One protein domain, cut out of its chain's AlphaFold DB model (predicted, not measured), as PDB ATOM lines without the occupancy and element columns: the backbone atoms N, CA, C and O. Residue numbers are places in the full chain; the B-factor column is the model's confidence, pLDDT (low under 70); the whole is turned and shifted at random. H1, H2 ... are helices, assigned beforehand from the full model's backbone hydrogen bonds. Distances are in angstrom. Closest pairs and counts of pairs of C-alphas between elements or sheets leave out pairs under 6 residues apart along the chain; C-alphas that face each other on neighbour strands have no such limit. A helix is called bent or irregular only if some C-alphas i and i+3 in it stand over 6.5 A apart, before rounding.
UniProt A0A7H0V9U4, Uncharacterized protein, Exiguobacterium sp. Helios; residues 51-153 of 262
ATOM      1  N   SER A  51       4.336 -37.719  -8.781       43.19
ATOM      2  CA  SER A  51       4.745 -38.966  -9.435       43.19
ATOM      3  C   SER A  51       5.369 -40.004  -8.490       43.19
ATOM      4  O   SER A  51       5.652 -41.125  -8.916       43.19
ATOM      5  N   LEU A  52       5.596 -39.670  -7.212       41.28
ATOM      6  CA  LEU A  52       6.287 -40.565  -6.284       41.28
ATOM      7  C   LEU A  52       5.321 -41.525  -5.578       41.28
ATOM      8  O   LEU A  52       4.295 -41.137  -5.030       41.28
ATOM      9  N   SER A  53       5.688 -42.808  -5.544       45.75
ATOM     10  CA  SER A  53       4.974 -43.824  -4.759       45.75
ATOM     11  C   SER A  53       5.035 -43.527  -3.253       45.75
ATOM     12  O   SER A  53       6.021 -42.968  -2.778       45.75
ATOM     13  N   ALA A  54       4.049 -43.983  -2.470       44.88
ATOM     14  CA  ALA A  54       4.030 -43.864  -1.000       44.88
ATOM     15  C   ALA A  54       5.344 -44.319  -0.320       44.88
ATOM     16  O   ALA A  54       5.785 -43.737   0.669       44.88
ATOM     17  N   THR A  55       6.020 -45.316  -0.895       45.53
ATOM     18  CA  THR A  55       7.322 -45.814  -0.429       45.53
ATOM     19  C   THR A  55       8.475 -44.854  -0.744       45.53
ATOM     20  O   THR A  55       9.395 -44.723   0.056       45.53
ATOM     21  N   ALA A  56       8.445 -44.176  -1.895       47.34
ATOM     22  CA  ALA A  56       9.408 -43.125  -2.235       47.34
ATOM     23  C   ALA A  56       9.156 -41.857  -1.405       47.34
ATOM     24  O   ALA A  56      10.099 -41.233  -0.931       47.34
ATOM     25  N   LEU A  57       7.886 -41.551  -1.147       47.25
ATOM     26  CA  LEU A  57       7.445 -40.462  -0.288       47.25
ATOM     27  C   LEU A  57       7.946 -40.620   1.168       47.25
ATOM     28  O   LEU A  57       8.400 -39.649   1.768       47.25
ATOM     29  N   SER A  58       7.981 -41.846   1.706       47.50
ATOM     30  CA  SER A  58       8.538 -42.143   3.039       47.50
ATOM     31  C   SER A  58      10.069 -42.046   3.136       47.50
ATOM     32  O   SER A  58      10.579 -41.830   4.230       47.50
ATOM     33  N   ARG A  59      10.818 -42.218   2.035       51.28
ATOM     34  CA  ARG A  59      12.300 -42.169   2.037       51.28
ATOM     35  C   ARG A  59      12.872 -40.751   2.079       51.28
ATOM     36  O   ARG A  59      14.069 -40.592   2.281       51.28
ATOM     37  N   VAL A  60      12.030 -39.748   1.854       50.94
ATOM     38  CA  VAL A  60      12.405 -38.327   1.827       50.94
ATOM     39  C   VAL A  60      12.360 -37.697   3.224       50.94
ATOM     40  O   VAL A  60      12.943 -36.635   3.415       50.94
ATOM     41  N   VAL A  61      11.738 -38.354   4.219       59.31
ATOM     42  CA  VAL A  61      11.834 -37.938   5.628       59.31
ATOM     43  C   VAL A  61      13.290 -38.086   6.060       59.31
ATOM     44  O   VAL A  61      13.799 -39.186   6.280       59.31
ATOM     45  N   SER A  62      13.984 -36.957   6.089       61.25
ATOM     46  CA  SER A  62      15.405 -36.887   6.378       61.25
ATOM     47  C   SER A  62      15.626 -36.845   7.888       61.25
ATOM     48  O   SER A  62      14.834 -36.282   8.650       61.25
ATOM     49  N   LYS A  63      16.758 -37.398   8.337       68.31
ATOM     50  CA  LYS A  63      17.233 -37.163   9.707       68.31
ATOM     51  C   LYS A  63      17.569 -35.688   9.935       68.31
ATOM     52  O   LYS A  63      17.326 -35.198  11.030       68.31
ATOM     53  N   ASN A  64      18.036 -34.986   8.903       79.38
ATOM     54  CA  ASN A  64      18.396 -33.570   8.964       79.38
ATOM     55  C   ASN A  64      17.399 -32.733   8.163       79.38
ATOM     56  O   ASN A  64      17.145 -33.019   6.991       79.38
ATOM     57  N   LEU A  65      16.834 -31.712   8.798       85.19
ATOM     58  CA  LEU A  65      15.879 -30.818   8.156       85.19
ATOM     59  C   LEU A  65      16.621 -29.764   7.320       85.19
ATOM     60  O   LEU A  65      17.737 -29.393   7.677       85.19
ATOM     61  N   PRO A  66      16.024 -29.274   6.221       84.62
ATOM     62  CA  PRO A  66      16.622 -28.208   5.427       84.62
ATOM     63  C   PRO A  66      16.860 -26.933   6.241       84.62
ATOM     64  O   PRO A  66      16.075 -26.595   7.127       84.62
ATOM     65  N   GLU A  67      17.910 -26.199   5.888       83.88
ATOM     66  CA  GLU A  67      18.295 -24.929   6.518       83.88
ATOM     67  C   GLU A  67      18.171 -23.746   5.550       83.88
ATOM     68  O   GLU A  67      18.776 -22.708   5.758       83.88
ATOM     69  N   ASN A  68      17.376 -23.882   4.484       82.00
ATOM     70  CA  ASN A  68      17.057 -22.791   3.559       82.00
ATOM     71  C   ASN A  68      15.557 -22.765   3.222       82.00
ATOM     72  O   ASN A  68      14.841 -23.755   3.402       82.00
ATOM     73  N   MET A  69      15.074 -21.616   2.740       83.31
ATOM     74  CA  MET A  69      13.647 -21.358   2.497       83.31
ATOM     75  C   MET A  69      13.031 -22.364   1.518       83.31
ATOM     76  O   MET A  69      12.008 -22.982   1.821       83.31
ATOM     77  N   ASP A  70      13.644 -22.539   0.348       82.31
ATOM     78  CA  ASP A  70      13.091 -23.384  -0.711       82.31
ATOM     79  C   ASP A  70      13.059 -24.859  -0.293       82.31
ATOM     80  O   ASP A  70      12.069 -25.552  -0.535       82.31
ATOM     81  N   GLY A  71      14.095 -25.328   0.407       84.19
ATOM     82  CA  GLY A  71      14.151 -26.670   0.973       84.19
ATOM     83  C   GLY A  71      13.064 -26.904   2.020       84.19
ATOM     84  O   GLY A  71      12.386 -27.931   1.969       84.19
ATOM     85  N   LEU A  72      12.834 -25.947   2.928       86.56
ATOM     86  CA  LEU A  72      11.768 -26.036   3.934       86.56
ATOM     87  C   LEU A  72      10.376 -26.101   3.296       86.56
ATOM     88  O   LEU A  72       9.556 -26.928   3.694       86.56
ATOM     89  N   VAL A  73      10.111 -25.264   2.287       86.62
ATOM     90  CA  VAL A  73       8.830 -25.258   1.560       86.62
ATOM     91  C   VAL A  73       8.612 -26.585   0.832       86.62
ATOM     92  O   VAL A  73       7.532 -27.171   0.927       86.62
ATOM     93  N   GLN A  74       9.634 -27.091   0.135       85.06
ATOM     94  CA  GLN A  74       9.554 -28.379  -0.557       85.06
ATOM     95  C   GLN A  74       9.313 -29.531   0.423       85.06
ATOM     96  O   GLN A  74       8.428 -30.354   0.187       85.06
ATOM     97  N   TYR A  75      10.045 -29.561   1.540       85.25
ATOM     98  CA  TYR A  75       9.908 -30.594   2.564       85.25
ATOM     99  C   TYR A  75       8.521 -30.567   3.221       85.25
ATOM    100  O   TYR A  75       7.878 -31.610   3.349       85.25
ATOM    101  N   TYR A  76       8.010 -29.381   3.571       86.75
ATOM    102  CA  TYR A  76       6.667 -29.240   4.137       86.75
ATOM    103  C   TYR A  76       5.582 -29.717   3.164       86.75
ATOM    104  O   TYR A  76       4.758 -30.558   3.526       86.75
ATOM    105  N   ASN A  77       5.601 -29.230   1.918       83.88
ATOM    106  CA  ASN A  77       4.612 -29.602   0.902       83.88
ATOM    107  C   ASN A  77       4.628 -31.109   0.616       83.88
ATOM    108  O   ASN A  77       3.589 -31.718   0.357       83.88
ATOM    109  N   HIS A  78       5.809 -31.720   0.699       77.75
ATOM    110  CA  HIS A  78       5.975 -33.159   0.568       77.75
ATOM    111  C   HIS A  78       5.316 -33.925   1.718       77.75
ATOM    112  O   HIS A  78       4.536 -34.843   1.474       77.75
ATOM    113  N   ILE A  79       5.567 -33.531   2.971       79.12
ATOM    114  CA  ILE A  79       4.912 -34.152   4.132       79.12
ATOM    115  C   ILE A  79       3.392 -33.981   4.066       79.12
ATOM    116  O   ILE A  79       2.646 -34.913   4.383       79.12
ATOM    117  N   ASP A  80       2.922 -32.801   3.659       77.44
ATOM    118  CA  ASP A  80       1.496 -32.506   3.556       77.44
ATOM    119  C   ASP A  80       0.790 -33.426   2.550       77.44
ATOM    120  O   ASP A  80      -0.278 -33.963   2.846       77.44
ATOM    121  N   ALA A  81       1.444 -33.735   1.427       73.81
ATOM    122  CA  ALA A  81       0.921 -34.651   0.418       73.81
ATOM    123  C   ALA A  81       0.744 -36.104   0.914       73.81
ATOM    124  O   ALA A  81      -0.135 -36.816   0.425       73.81
ATOM    125  N   ILE A  82       1.523 -36.564   1.902       64.62
ATOM    126  CA  ILE A  82       1.547 -37.979   2.335       64.62
ATOM    127  C   ILE A  82       0.409 -38.329   3.302       64.62
ATOM    128  O   ILE A  82       0.091 -39.506   3.460       64.62
ATOM    129  N   HIS A  83      -0.247 -37.329   3.900       56.12
ATOM    130  CA  HIS A  83      -1.399 -37.415   4.815       56.12
ATOM    131  C   HIS A  83      -1.212 -38.277   6.099       56.12
ATOM    132  O   HIS A  83      -1.529 -37.783   7.179       56.12
ATOM    133  N   ALA A  84      -0.667 -39.502   6.047       46.09
ATOM    134  CA  ALA A  84      -0.712 -40.509   7.121       46.09
ATOM    135  C   ALA A  84       0.447 -40.470   8.147       46.09
ATOM    136  O   ALA A  84       0.224 -40.759   9.315       46.09
ATOM    137  N   THR A  85       1.661 -40.070   7.760       53.03
ATOM    138  CA  THR A  85       2.825 -39.874   8.666       53.03
ATOM    139  C   THR A  85       3.046 -38.399   9.028       53.03
ATOM    140  O   THR A  85       4.074 -38.021   9.583       53.03
ATOM    141  N   SER A  86       2.075 -37.539   8.695       69.38
ATOM    142  CA  SER A  86       2.316 -36.108   8.516       69.38
ATOM    143  C   SER A  86       2.310 -35.276   9.793       69.38
ATOM    144  O   SER A  86       2.925 -34.222   9.800       69.38
ATOM    145  N   PHE A  87       1.639 -35.689  10.872       82.56
ATOM    146  CA  PHE A  87       1.426 -34.780  12.005       82.56
ATOM    147  C   PHE A  87       2.703 -34.495  12.807       82.56
ATOM    148  O   PHE A  87       3.043 -33.328  12.983       82.56
ATOM    149  N   VAL A  88       3.430 -35.533  13.244       85.50
ATOM    150  CA  VAL A  88       4.692 -35.357  13.995       85.50
ATOM    151  C   VAL A  88       5.717 -34.619  13.141       85.50
ATOM    152  O   VAL A  88       6.295 -33.632  13.584       85.50
ATOM    153  N   GLU A  89       5.872 -35.032  11.884       86.12
ATOM    154  CA  GLU A  89       6.806 -34.405  10.950       86.12
ATOM    155  C   GLU A  89       6.411 -32.962  10.591       86.12
ATOM    156  O   GLU A  89       7.285 -32.110  10.444       86.12
ATOM    157  N   LYS A  90       5.111 -32.630  10.541       88.56
ATOM    158  CA  LYS A  90       4.633 -31.239  10.425       88.56
ATOM    159  C   LYS A  90       5.012 -30.418  11.649       88.56
ATOM    160  O   LYS A  90       5.522 -29.314  11.488       88.56
ATOM    161  N   CYS A  91       4.784 -30.935  12.856       91.25
ATOM    162  CA  CYS A  91       5.218 -30.276  14.090       91.25
ATOM    163  C   CYS A  91       6.730 -30.015  14.058       91.25
ATOM    164  O   CYS A  91       7.165 -28.893  14.307       91.25
ATOM    165  N   ARG A  92       7.505 -31.027  13.660       91.81
ATOM    166  CA  ARG A  92       8.962 -30.998  13.568       91.81
ATOM    167  C   ARG A  92       9.484 -29.947  12.588       91.81
ATOM    168  O   ARG A  92      10.256 -29.080  12.989       91.81
ATOM    169  N   VAL A  93       9.064 -29.993  11.318       90.81
ATOM    170  CA  VAL A  93       9.543 -29.038  10.303       90.81
ATOM    171  C   VAL A  93       9.119 -27.610  10.634       90.81
ATOM    172  O   VAL A  93       9.900 -26.685  10.441       90.81
ATOM    173  N   LEU A  94       7.904 -27.413  11.155       92.94
ATOM    174  CA  LEU A  94       7.409 -26.078  11.478       92.94
ATOM    175  C   LEU A  94       8.122 -25.477  12.691       92.94
ATOM    176  O   LEU A  94       8.388 -24.278  12.683       92.94
ATOM    177  N   ALA A  95       8.451 -26.285  13.703       92.88
ATOM    178  CA  ALA A  95       9.267 -25.849  14.835       92.88
ATOM    179  C   ALA A  95      10.695 -25.504  14.399       92.88
ATOM    180  O   ALA A  95      11.173 -24.414  14.692       92.88
ATOM    181  N   HIS A  96      11.322 -26.371  13.603       91.38
ATOM    182  CA  HIS A  96      12.652 -26.121  13.046       91.38
ATOM    183  C   HIS A  96      12.701 -24.848  12.195       91.38
ATOM    184  O   HIS A  96      13.554 -23.989  12.405       91.38
ATOM    185  N   ALA A  97      11.742 -24.676  11.281       90.25
ATOM    186  CA  ALA A  97      11.622 -23.454  10.494       90.25
ATOM    187  C   ALA A  97      11.463 -22.230  11.409       90.25
ATOM    188  O   ALA A  97      12.179 -21.244  11.250       90.25
ATOM    189  N   HIS A  98      10.559 -22.296  12.389       91.38
ATOM    190  CA  HIS A  98      10.327 -21.203  13.331       91.38
ATOM    191  C   HIS A  98      11.610 -20.779  14.070       91.38
ATOM    192  O   HIS A  98      11.851 -19.580  14.224       91.38
ATOM    193  N   ASP A  99      12.446 -21.734  14.474       89.31
ATOM    194  CA  ASP A  99      13.709 -21.457  15.160       89.31
ATOM    195  C   ASP A  99      14.754 -20.833  14.222       89.31
ATOM    196  O   ASP A  99      15.361 -19.816  14.574       89.31
ATOM    197  N   LEU A 100      14.891 -21.348  12.995       86.50
ATOM    198  CA  LEU A 100      15.795 -20.792  11.978       86.50
ATOM    199  C   LEU A 100      15.476 -19.334  11.627       86.50
ATOM    200  O   LEU A 100      16.383 -18.509  11.516       86.50
ATOM    201  N   PHE A 101      14.191 -18.993  11.490       83.25
ATOM    202  CA  PHE A 101      13.763 -17.623  11.184       83.25
ATOM    203  C   PHE A 101      13.906 -16.657  12.369       83.25
ATOM    204  O   PHE A 101      13.875 -15.435  12.171       83.25
ATOM    205  N   ARG A 102      14.024 -17.179  13.594       81.12
ATOM    206  CA  ARG A 102      14.153 -16.386  14.820       81.12
ATOM    207  C   ARG A 102      15.611 -16.145  15.215       81.12
ATOM    208  O   ARG A 102      15.886 -15.098  15.798       81.12
ATOM    209  N   ASN A 103      16.515 -17.070  14.904       75.88
ATOM    210  CA  ASN A 103      17.942 -16.923  15.180       75.88
ATOM    211  C   ASN A 103      18.577 -15.870  14.245       75.88
ATOM    212  O   ASN A 103      18.354 -15.889  13.037       75.88
ATOM    213  N   GLU A 104      19.306 -14.901  14.808       63.12
ATOM    214  CA  GLU A 104      19.805 -13.725  14.080       63.12
ATOM    215  C   GLU A 104      20.895 -14.068  13.059       63.12
ATOM    216  O   GLU A 104      20.905 -13.468  11.982       63.12
ATOM    217  N   ASP A 105      21.724 -15.072  13.352       60.81
ATOM    218  CA  ASP A 105      22.825 -15.504  12.486       60.81
ATOM    219  C   ASP A 105      22.301 -16.188  11.213       60.81
ATOM    220  O   ASP A 105      22.645 -15.796  10.099       60.81
ATOM    221  N   THR A 106      21.361 -17.129  11.350       58.66
ATOM    222  CA  THR A 106      20.680 -17.763  10.205       58.66
ATOM    223  C   THR A 106      19.756 -16.786   9.483       58.66
ATOM    224  O   THR A 106      19.602 -16.840   8.266       58.66
ATOM    225  N   ARG A 107      19.162 -15.820  10.189       57.56
ATOM    226  CA  ARG A 107      18.305 -14.793   9.581       57.56
ATOM    227  C   ARG A 107      19.058 -13.882   8.606       57.56
ATOM    228  O   ARG A 107      18.396 -13.294   7.751       57.56
ATOM    229  N   ALA A 108      20.381 -13.741   8.712       57.31
ATOM    230  CA  ALA A 108      21.177 -12.997   7.735       57.31
ATOM    231  C   ALA A 108      21.220 -13.726   6.381       57.31
ATOM    232  O   ALA A 108      20.816 -13.150   5.371       57.31
ATOM    233  N   GLU A 109      21.570 -15.014   6.384       56.41
ATOM    234  CA  GLU A 109      21.620 -15.862   5.183       56.41
ATOM    235  C   GLU A 109      20.224 -16.043   4.556       56.41
ATOM    236  O   GLU A 109      20.030 -15.863   3.353       56.41
ATOM    237  N   PHE A 110      19.194 -16.264   5.381       57.00
ATOM    238  CA  PHE A 110      17.806 -16.382   4.916       57.00
ATOM    239  C   PHE A 110      17.229 -15.085   4.321       57.00
ATOM    240  O   PHE A 110      16.347 -15.135   3.460       57.00
ATOM    241  N   ARG A 111      17.688 -13.905   4.768       54.09
ATOM    242  CA  ARG A 111      17.270 -12.618   4.180       54.09
ATOM    243  C   ARG A 111      17.892 -12.389   2.809       54.09
ATOM    244  O   ARG A 111      17.220 -11.803   1.960       54.09
ATOM    245  N   GLU A 112      19.130 -12.827   2.604       58.16
ATOM    246  CA  GLU A 112      19.810 -12.716   1.311       58.16
ATOM    247  C   GLU A 112      19.171 -13.636   0.252       58.16
ATOM    248  O   GLU A 112      19.074 -13.245  -0.912       58.16
ATOM    249  N   GLU A 113      18.601 -14.781   0.653       53.81
ATOM    250  CA  GLU A 113      17.974 -15.765  -0.251       53.81
ATOM    251  C   GLU A 113      16.432 -15.697  -0.398       53.81
ATOM    252  O   GLU A 113      15.817 -16.646  -0.878       53.81
ATOM    253  N   LYS A 114      15.791 -14.543  -0.148       54.16
ATOM    254  CA  LYS A 114      14.352 -14.273  -0.441       54.16
ATOM    255  C   LYS A 114      13.343 -14.822   0.588       54.16
ATOM    256  O   LYS A 114      12.503 -15.679   0.283       54.16
ATOM    257  N   GLY A 115      13.345 -14.238   1.785       61.00
ATOM    258  CA  GLY A 115      12.098 -14.048   2.531       61.00
ATOM    259  C   GLY A 115      12.166 -14.187   4.045       61.00
ATOM    260  O   GLY A 115      13.045 -14.827   4.609       61.00
ATOM    261  N   GLY A 116      11.197 -13.573   4.727       79.12
ATOM    262  CA  GLY A 116      11.022 -13.692   6.177       79.12
ATOM    263  C   GLY A 116      10.020 -14.779   6.573       79.12
ATOM    264  O   GLY A 116       9.354 -15.370   5.727       79.12
ATOM    265  N   TRP A 117       9.834 -14.971   7.883       87.00
ATOM    266  CA  TRP A 117       8.863 -15.919   8.451       87.00
ATOM    267  C   TRP A 117       7.471 -15.844   7.802       87.00
ATOM    268  O   TRP A 117       6.890 -16.864   7.447       87.00
ATOM    269  N   LEU A 118       6.944 -14.636   7.582       87.44
ATOM    270  CA  LEU A 118       5.630 -14.447   6.957       87.44
ATOM    271  C   LEU A 118       5.583 -14.910   5.493       87.44
ATOM    272  O   LEU A 118       4.544 -15.381   5.039       87.44
ATOM    273  N   GLU A 119       6.691 -14.798   4.759       87.00
ATOM    274  CA  GLU A 119       6.769 -15.277   3.378       87.00
ATOM    275  C   GLU A 119       6.794 -16.806   3.332       87.00
ATOM    276  O   GLU A 119       6.064 -17.399   2.540       87.00
ATOM    277  N   PHE A 120       7.558 -17.442   4.229       88.75
ATOM    278  CA  PHE A 120       7.525 -18.896   4.409       88.75
ATOM    279  C   PHE A 120       6.094 -19.387   4.660       88.75
ATOM    280  O   PHE A 120       5.603 -20.251   3.936       88.75
ATOM    281  N   LEU A 121       5.400 -18.772   5.626       90.44
ATOM    282  CA  LEU A 121       4.003 -19.078   5.947       90.44
ATOM    283  C   LEU A 121       3.071 -18.927   4.736       90.44
ATOM    284  O   LEU A 121       2.219 -19.786   4.500       90.44
ATOM    285  N   GLY A 122       3.263 -17.866   3.946       88.00
ATOM    286  CA  GLY A 122       2.529 -17.641   2.703       88.00
ATOM    287  C   GLY A 122       2.762 -18.742   1.667       88.00
ATOM    288  O   GLY A 122       1.800 -19.231   1.078       88.00
ATOM    289  N   LYS A 123       4.014 -19.183   1.484       88.50
ATOM    290  CA  LYS A 123       4.389 -20.245   0.532       88.50
ATOM    291  C   LYS A 123       3.799 -21.611   0.897       88.50
ATOM    292  O   LYS A 123       3.445 -22.366  -0.004       88.50
ATOM    293  N   ILE A 124       3.666 -21.919   2.188       88.25
ATOM    294  CA  ILE A 124       3.054 -23.174   2.663       88.25
ATOM    295  C   ILE A 124       1.534 -23.072   2.891       88.25
ATOM    296  O   ILE A 124       0.900 -24.047   3.288       88.25
ATOM    297  N   GLY A 125       0.937 -21.894   2.676       87.62
ATOM    298  CA  GLY A 125      -0.505 -21.679   2.806       87.62
ATOM    299  C   GLY A 125      -1.043 -21.781   4.238       87.62
ATOM    300  O   GLY A 125      -2.218 -22.101   4.425       87.62
ATOM    301  N   MET A 126      -0.217 -21.522   5.256       87.50
ATOM    302  CA  MET A 126      -0.625 -21.592   6.662       87.50
ATOM    303  C   MET A 126      -0.628 -20.222   7.329       87.50
ATOM    304  O   MET A 126       0.251 -19.392   7.121       87.50
ATOM    305  N   SER A 127      -1.595 -20.000   8.214       89.56
ATOM    306  CA  SER A 127      -1.596 -18.822   9.082       89.56
ATOM    307  C   SER A 127      -0.633 -18.980  10.262       89.56
ATOM    308  O   SER A 127      -0.383 -20.085  10.753       89.56
ATOM    309  N   GLN A 128      -0.164 -17.850  10.795       88.88
ATOM    310  CA  GLN A 128       0.697 -17.826  11.979       88.88
ATOM    311  C   GLN A 128       0.055 -18.521  13.189       88.88
ATOM    312  O   GLN A 128       0.744 -19.205  13.940       88.88
ATOM    313  N   SER A 129      -1.264 -18.389  13.378       87.19
ATOM    314  CA  SER A 129      -1.979 -19.025  14.492       87.19
ATOM    315  C   SER A 129      -2.037 -20.548  14.356       87.19
ATOM    316  O   SER A 129      -1.907 -21.256  15.355       87.19
ATOM    317  N   GLN A 130      -2.191 -21.065  13.132       87.06
ATOM    318  CA  GLN A 130      -2.118 -22.500  12.867       87.06
ATOM    319  C   GLN A 130      -0.714 -23.024  13.159       87.06
ATOM    320  O   GLN A 130      -0.578 -23.975  13.923       87.06
ATOM    321  N   VAL A 131       0.320 -22.381  12.609       90.69
ATOM    322  CA  VAL A 131       1.708 -22.825  12.785       90.69
ATOM    323  C   VAL A 131       2.154 -22.743  14.238       90.69
ATOM    324  O   VAL A 131       2.720 -23.706  14.742       90.69
ATOM    325  N   SER A 132       1.806 -21.669  14.951       90.31
ATOM    326  CA  SER A 132       2.099 -21.523  16.382       90.31
ATOM    327  C   SER A 132       1.610 -22.720  17.206       90.31
ATOM    328  O   SER A 132       2.305 -23.185  18.110       90.31
ATOM    329  N   ARG A 133       0.455 -23.298  16.850       90.38
ATOM    330  CA  ARG A 133      -0.057 -24.500  17.512       90.38
ATOM    331  C   ARG A 133       0.822 -25.729  17.259       90.38
ATOM    332  O   ARG A 133       1.124 -26.441  18.209       90.38
ATOM    333  N   PHE A 134       1.253 -25.964  16.019       92.44
ATOM    334  CA  PHE A 134       2.155 -27.075  15.682       92.44
ATOM    335  C   PHE A 134       3.528 -26.924  16.345       92.44
ATOM    336  O   PHE A 134       4.046 -27.888  16.903       92.44
ATOM    337  N   VAL A 135       4.072 -25.705  16.359       93.56
ATOM    338  CA  VAL A 135       5.317 -25.378  17.069       93.56
ATOM    339  C   VAL A 135       5.167 -25.651  18.568       93.56
ATOM    340  O   VAL A 135       6.022 -26.290  19.171       93.56
ATOM    341  N   SER A 136       4.047 -25.243  19.169       93.38
ATOM    342  CA  SER A 136       3.769 -25.502  20.590       93.38
ATOM    343  C   SER A 136       3.668 -26.998  20.891       93.38
ATOM    344  O   SER A 136       4.197 -27.452  21.902       93.38
ATOM    345  N   PHE A 137       3.034 -27.781  20.011       93.81
ATOM    346  CA  PHE A 137       2.989 -29.236  20.154       93.81
ATOM    347  C   PHE A 137       4.384 -29.852  20.149       93.81
ATOM    348  O   PHE A 137       4.679 -30.666  21.019       93.81
ATOM    349  N   TRP A 138       5.241 -29.445  19.212       94.62
ATOM    350  CA  TRP A 138       6.618 -29.930  19.156       94.62
ATOM    351  C   TRP A 138       7.407 -29.558  20.412       94.62
ATOM    352  O   TRP A 138       8.005 -30.425  21.039       94.62
ATOM    353  N   ASN A 139       7.362 -28.290  20.815       92.88
ATOM    354  CA  ASN A 139       8.180 -27.781  21.914       92.88
ATOM    355  C   ASN A 139       7.781 -28.357  23.276       92.88
ATOM    356  O   ASN A 139       8.630 -28.498  24.153       92.88
ATOM    357  N   VAL A 140       6.497 -28.674  23.465       92.69
ATOM    358  CA  VAL A 140       6.003 -29.242  24.722       92.69
ATOM    359  C   VAL A 140       6.089 -30.762  24.711       92.69
ATOM    360  O   VAL A 140       6.660 -31.342  25.625       92.69
ATOM    361  N   PHE A 141       5.545 -31.435  23.699       90.88
ATOM    362  CA  PHE A 141       5.437 -32.895  23.719       90.88
ATOM    363  C   PHE A 141       6.675 -33.586  23.126       90.88
ATOM    364  O   PHE A 141       7.076 -34.645  23.603       90.88
ATOM    365  N   GLY A 142       7.326 -32.980  22.134       90.00
ATOM    366  CA  GLY A 142       8.442 -33.597  21.419       90.00
ATOM    367  C   GLY A 142       8.031 -34.826  20.601       90.00
ATOM    368  O   GLY A 142       6.859 -35.196  20.522       90.00
ATOM    369  N   GLU A 143       9.007 -35.470  19.963       88.19
ATOM    370  CA  GLU A 143       8.758 -36.577  19.032       88.19
ATOM    371  C   GLU A 143       8.096 -37.789  19.704       88.19
ATOM    372  O   GLU A 143       7.109 -38.320  19.188       88.19
ATOM    373  N   GLU A 144       8.604 -38.205  20.866       87.75
ATOM    374  CA  GLU A 144       8.167 -39.427  21.551       87.75
ATOM    375  C   GLU A 144       6.693 -39.349  21.973       87.75
ATOM    376  O   GLU A 144       5.895 -40.210  21.599       87.75
ATOM    377  N   LEU A 145       6.296 -38.278  22.674       89.44
ATOM    378  CA  LEU A 145       4.913 -38.126  23.133       89.44
ATOM    379  C   LEU A 145       3.941 -37.847  21.991       89.44
ATOM    380  O   LEU A 145       2.809 -38.314  22.052       89.44
ATOM    381  N   LEU A 146       4.347 -37.119  20.945       89.38
ATOM    382  CA  LEU A 146       3.483 -36.927  19.775       89.38
ATOM    383  C   LEU A 146       3.265 -38.240  19.021       89.38
ATOM    384  O   LEU A 146       2.156 -38.496  18.554       89.38
ATOM    385  N   THR A 147       4.289 -39.088  18.933       86.81
ATOM    386  CA  THR A 147       4.172 -40.419  18.326       86.81
ATOM    387  C   THR A 147       3.239 -41.310  19.141       86.81
ATOM    388  O   THR A 147       2.336 -41.926  18.573       86.81
ATOM    389  N   GLN A 148       3.394 -41.324  20.468       85.25
ATOM    390  CA  GLN A 148       2.490 -42.052  21.359       85.25
ATOM    391  C   GLN A 148       1.055 -41.515  21.273       85.25
ATOM    392  O   GLN A 148       0.114 -42.295  21.178       85.25
ATOM    393  N   ALA A 149       0.875 -40.193  21.241       86.31
ATOM    394  CA  ALA A 149      -0.433 -39.564  21.097       86.31
ATOM    395  C   ALA A 149      -1.152 -40.025  19.824       86.31
ATOM    396  O   ALA A 149      -2.341 -40.310  19.870       86.31
ATOM    397  N   ILE A 150      -0.446 -40.145  18.697       84.00
ATOM    398  CA  ILE A 150      -1.037 -40.671  17.459       84.00
ATOM    399  C   ILE A 150      -1.388 -42.153  17.595       84.00
ATOM    400  O   ILE A 150      -2.444 -42.560  17.121       84.00
ATOM    401  N   ALA A 151      -0.518 -42.955  18.216       83.06
ATOM    402  CA  ALA A 151      -0.763 -44.384  18.407       83.06
ATOM    403  C   ALA A 151      -2.015 -44.656  19.261       83.06
ATOM    404  O   ALA A 151      -2.727 -45.621  19.001       83.06
ATOM    405  N   GLU A 152      -2.297 -43.774  20.223       84.50
ATOM    406  CA  GLU A 152      -3.470 -43.806  21.107       84.50
ATOM    407  C   GLU A 152      -4.663 -42.985  20.563       84.50
ATOM    408  O   GLU A 152      -5.566 -42.607  21.312       84.50
ATOM    409  N   ASP A 153      -4.669 -42.650  19.265       82.75
ATOM    410  CA  ASP A 153      -5.736 -41.896  18.584       82.75
ATOM    411  C   ASP A 153      -6.084 -40.537  19.244       82.75
ATOM    412  O   ASP A 153      -7.209 -40.018  19.165       82.75
TER     413      ASP A 153
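Overview. This is residues 51 to 153 of the 262 residues of an uncharacterized protein of Exiguobacterium sp. Helios (UniProt A0A7H0V9U4). A helical hairpin, H2 and H3, makes the core; the bent helix H6 covers H3 on the side away from H2, its arm H6a crossing H3 and its arm H6b running beside the beginning of H3. H4 stands across one end of the hairpin, where H3 ends and H2 begins, H5 packs on residues 69 to 73 of H2, and the short H1 lies by the other end, at residues 78 to 82 of H2. The printed part has 103 residues with six named helices, H1 to H6 in order, and no named strand: all helix. It is compact, radius of gyration of the C-alphas 13.8 A, spanning 41 by 35 by 24 A.

Along the chain. H1, residues 54 to 58, begins at C-alpha 54 (4.030, -43.864, -1.000). H2, residues 69 to 82, is 20.6 A long; H3, residues 86 to 102, 23.8 A. H4 is residues 104 to 112, H5 residues 117 to 123. H6, residues 128 to 151, was assigned as one helix by its hydrogen bonds but is bent, with C-alphas 140 and 143 9.7 A apart: H6a, residues 128 to 140, is 17.9 A long, and H6b, residues 143 to 151, ends at C-alpha 151 (-0.763, -44.384, 18.407).

Arrangement. H2 and H3 touch, closest C-alphas Ile 79 and Ser 86 at 5.5 A, opposite ways at a shallow tilt of 14 degrees. H3 touches H6a, about perpendicular at 79 degrees, closest C-alphas Ala 95 and Val 135 at 4.6 A. With residues 88 to 92 alone H3 touches H6b, closest C-alphas Val 88 and Leu 146 at 6.1 A. H3 and H4 touch only at the corner, closest C-alphas Phe 101 and Arg 107 at 5.6 A. H2 only just touches H5, with 3 pairs of C-alphas within 8 A, closest Val 73 and Lys 123 at 6.8 A, and only just touches H1, also 3 pairs, closest Leu 57 and Ile 82 at 6.9 A. H2 and H6a are apart. Every O i to N i+4 pair is within hydrogen-bond range in H1, H2, H3, H5, H6a and H6b; in H4 4 of 5 are.

Size, cuts and confidence. The C-alphas farthest apart, Glu 112 and Glu 152, are 43.6 A apart. The printed part has no cut and no long link. The model's pLDDT is under 70 at residues 51 to 63, 82 to 86 and 104 to 115.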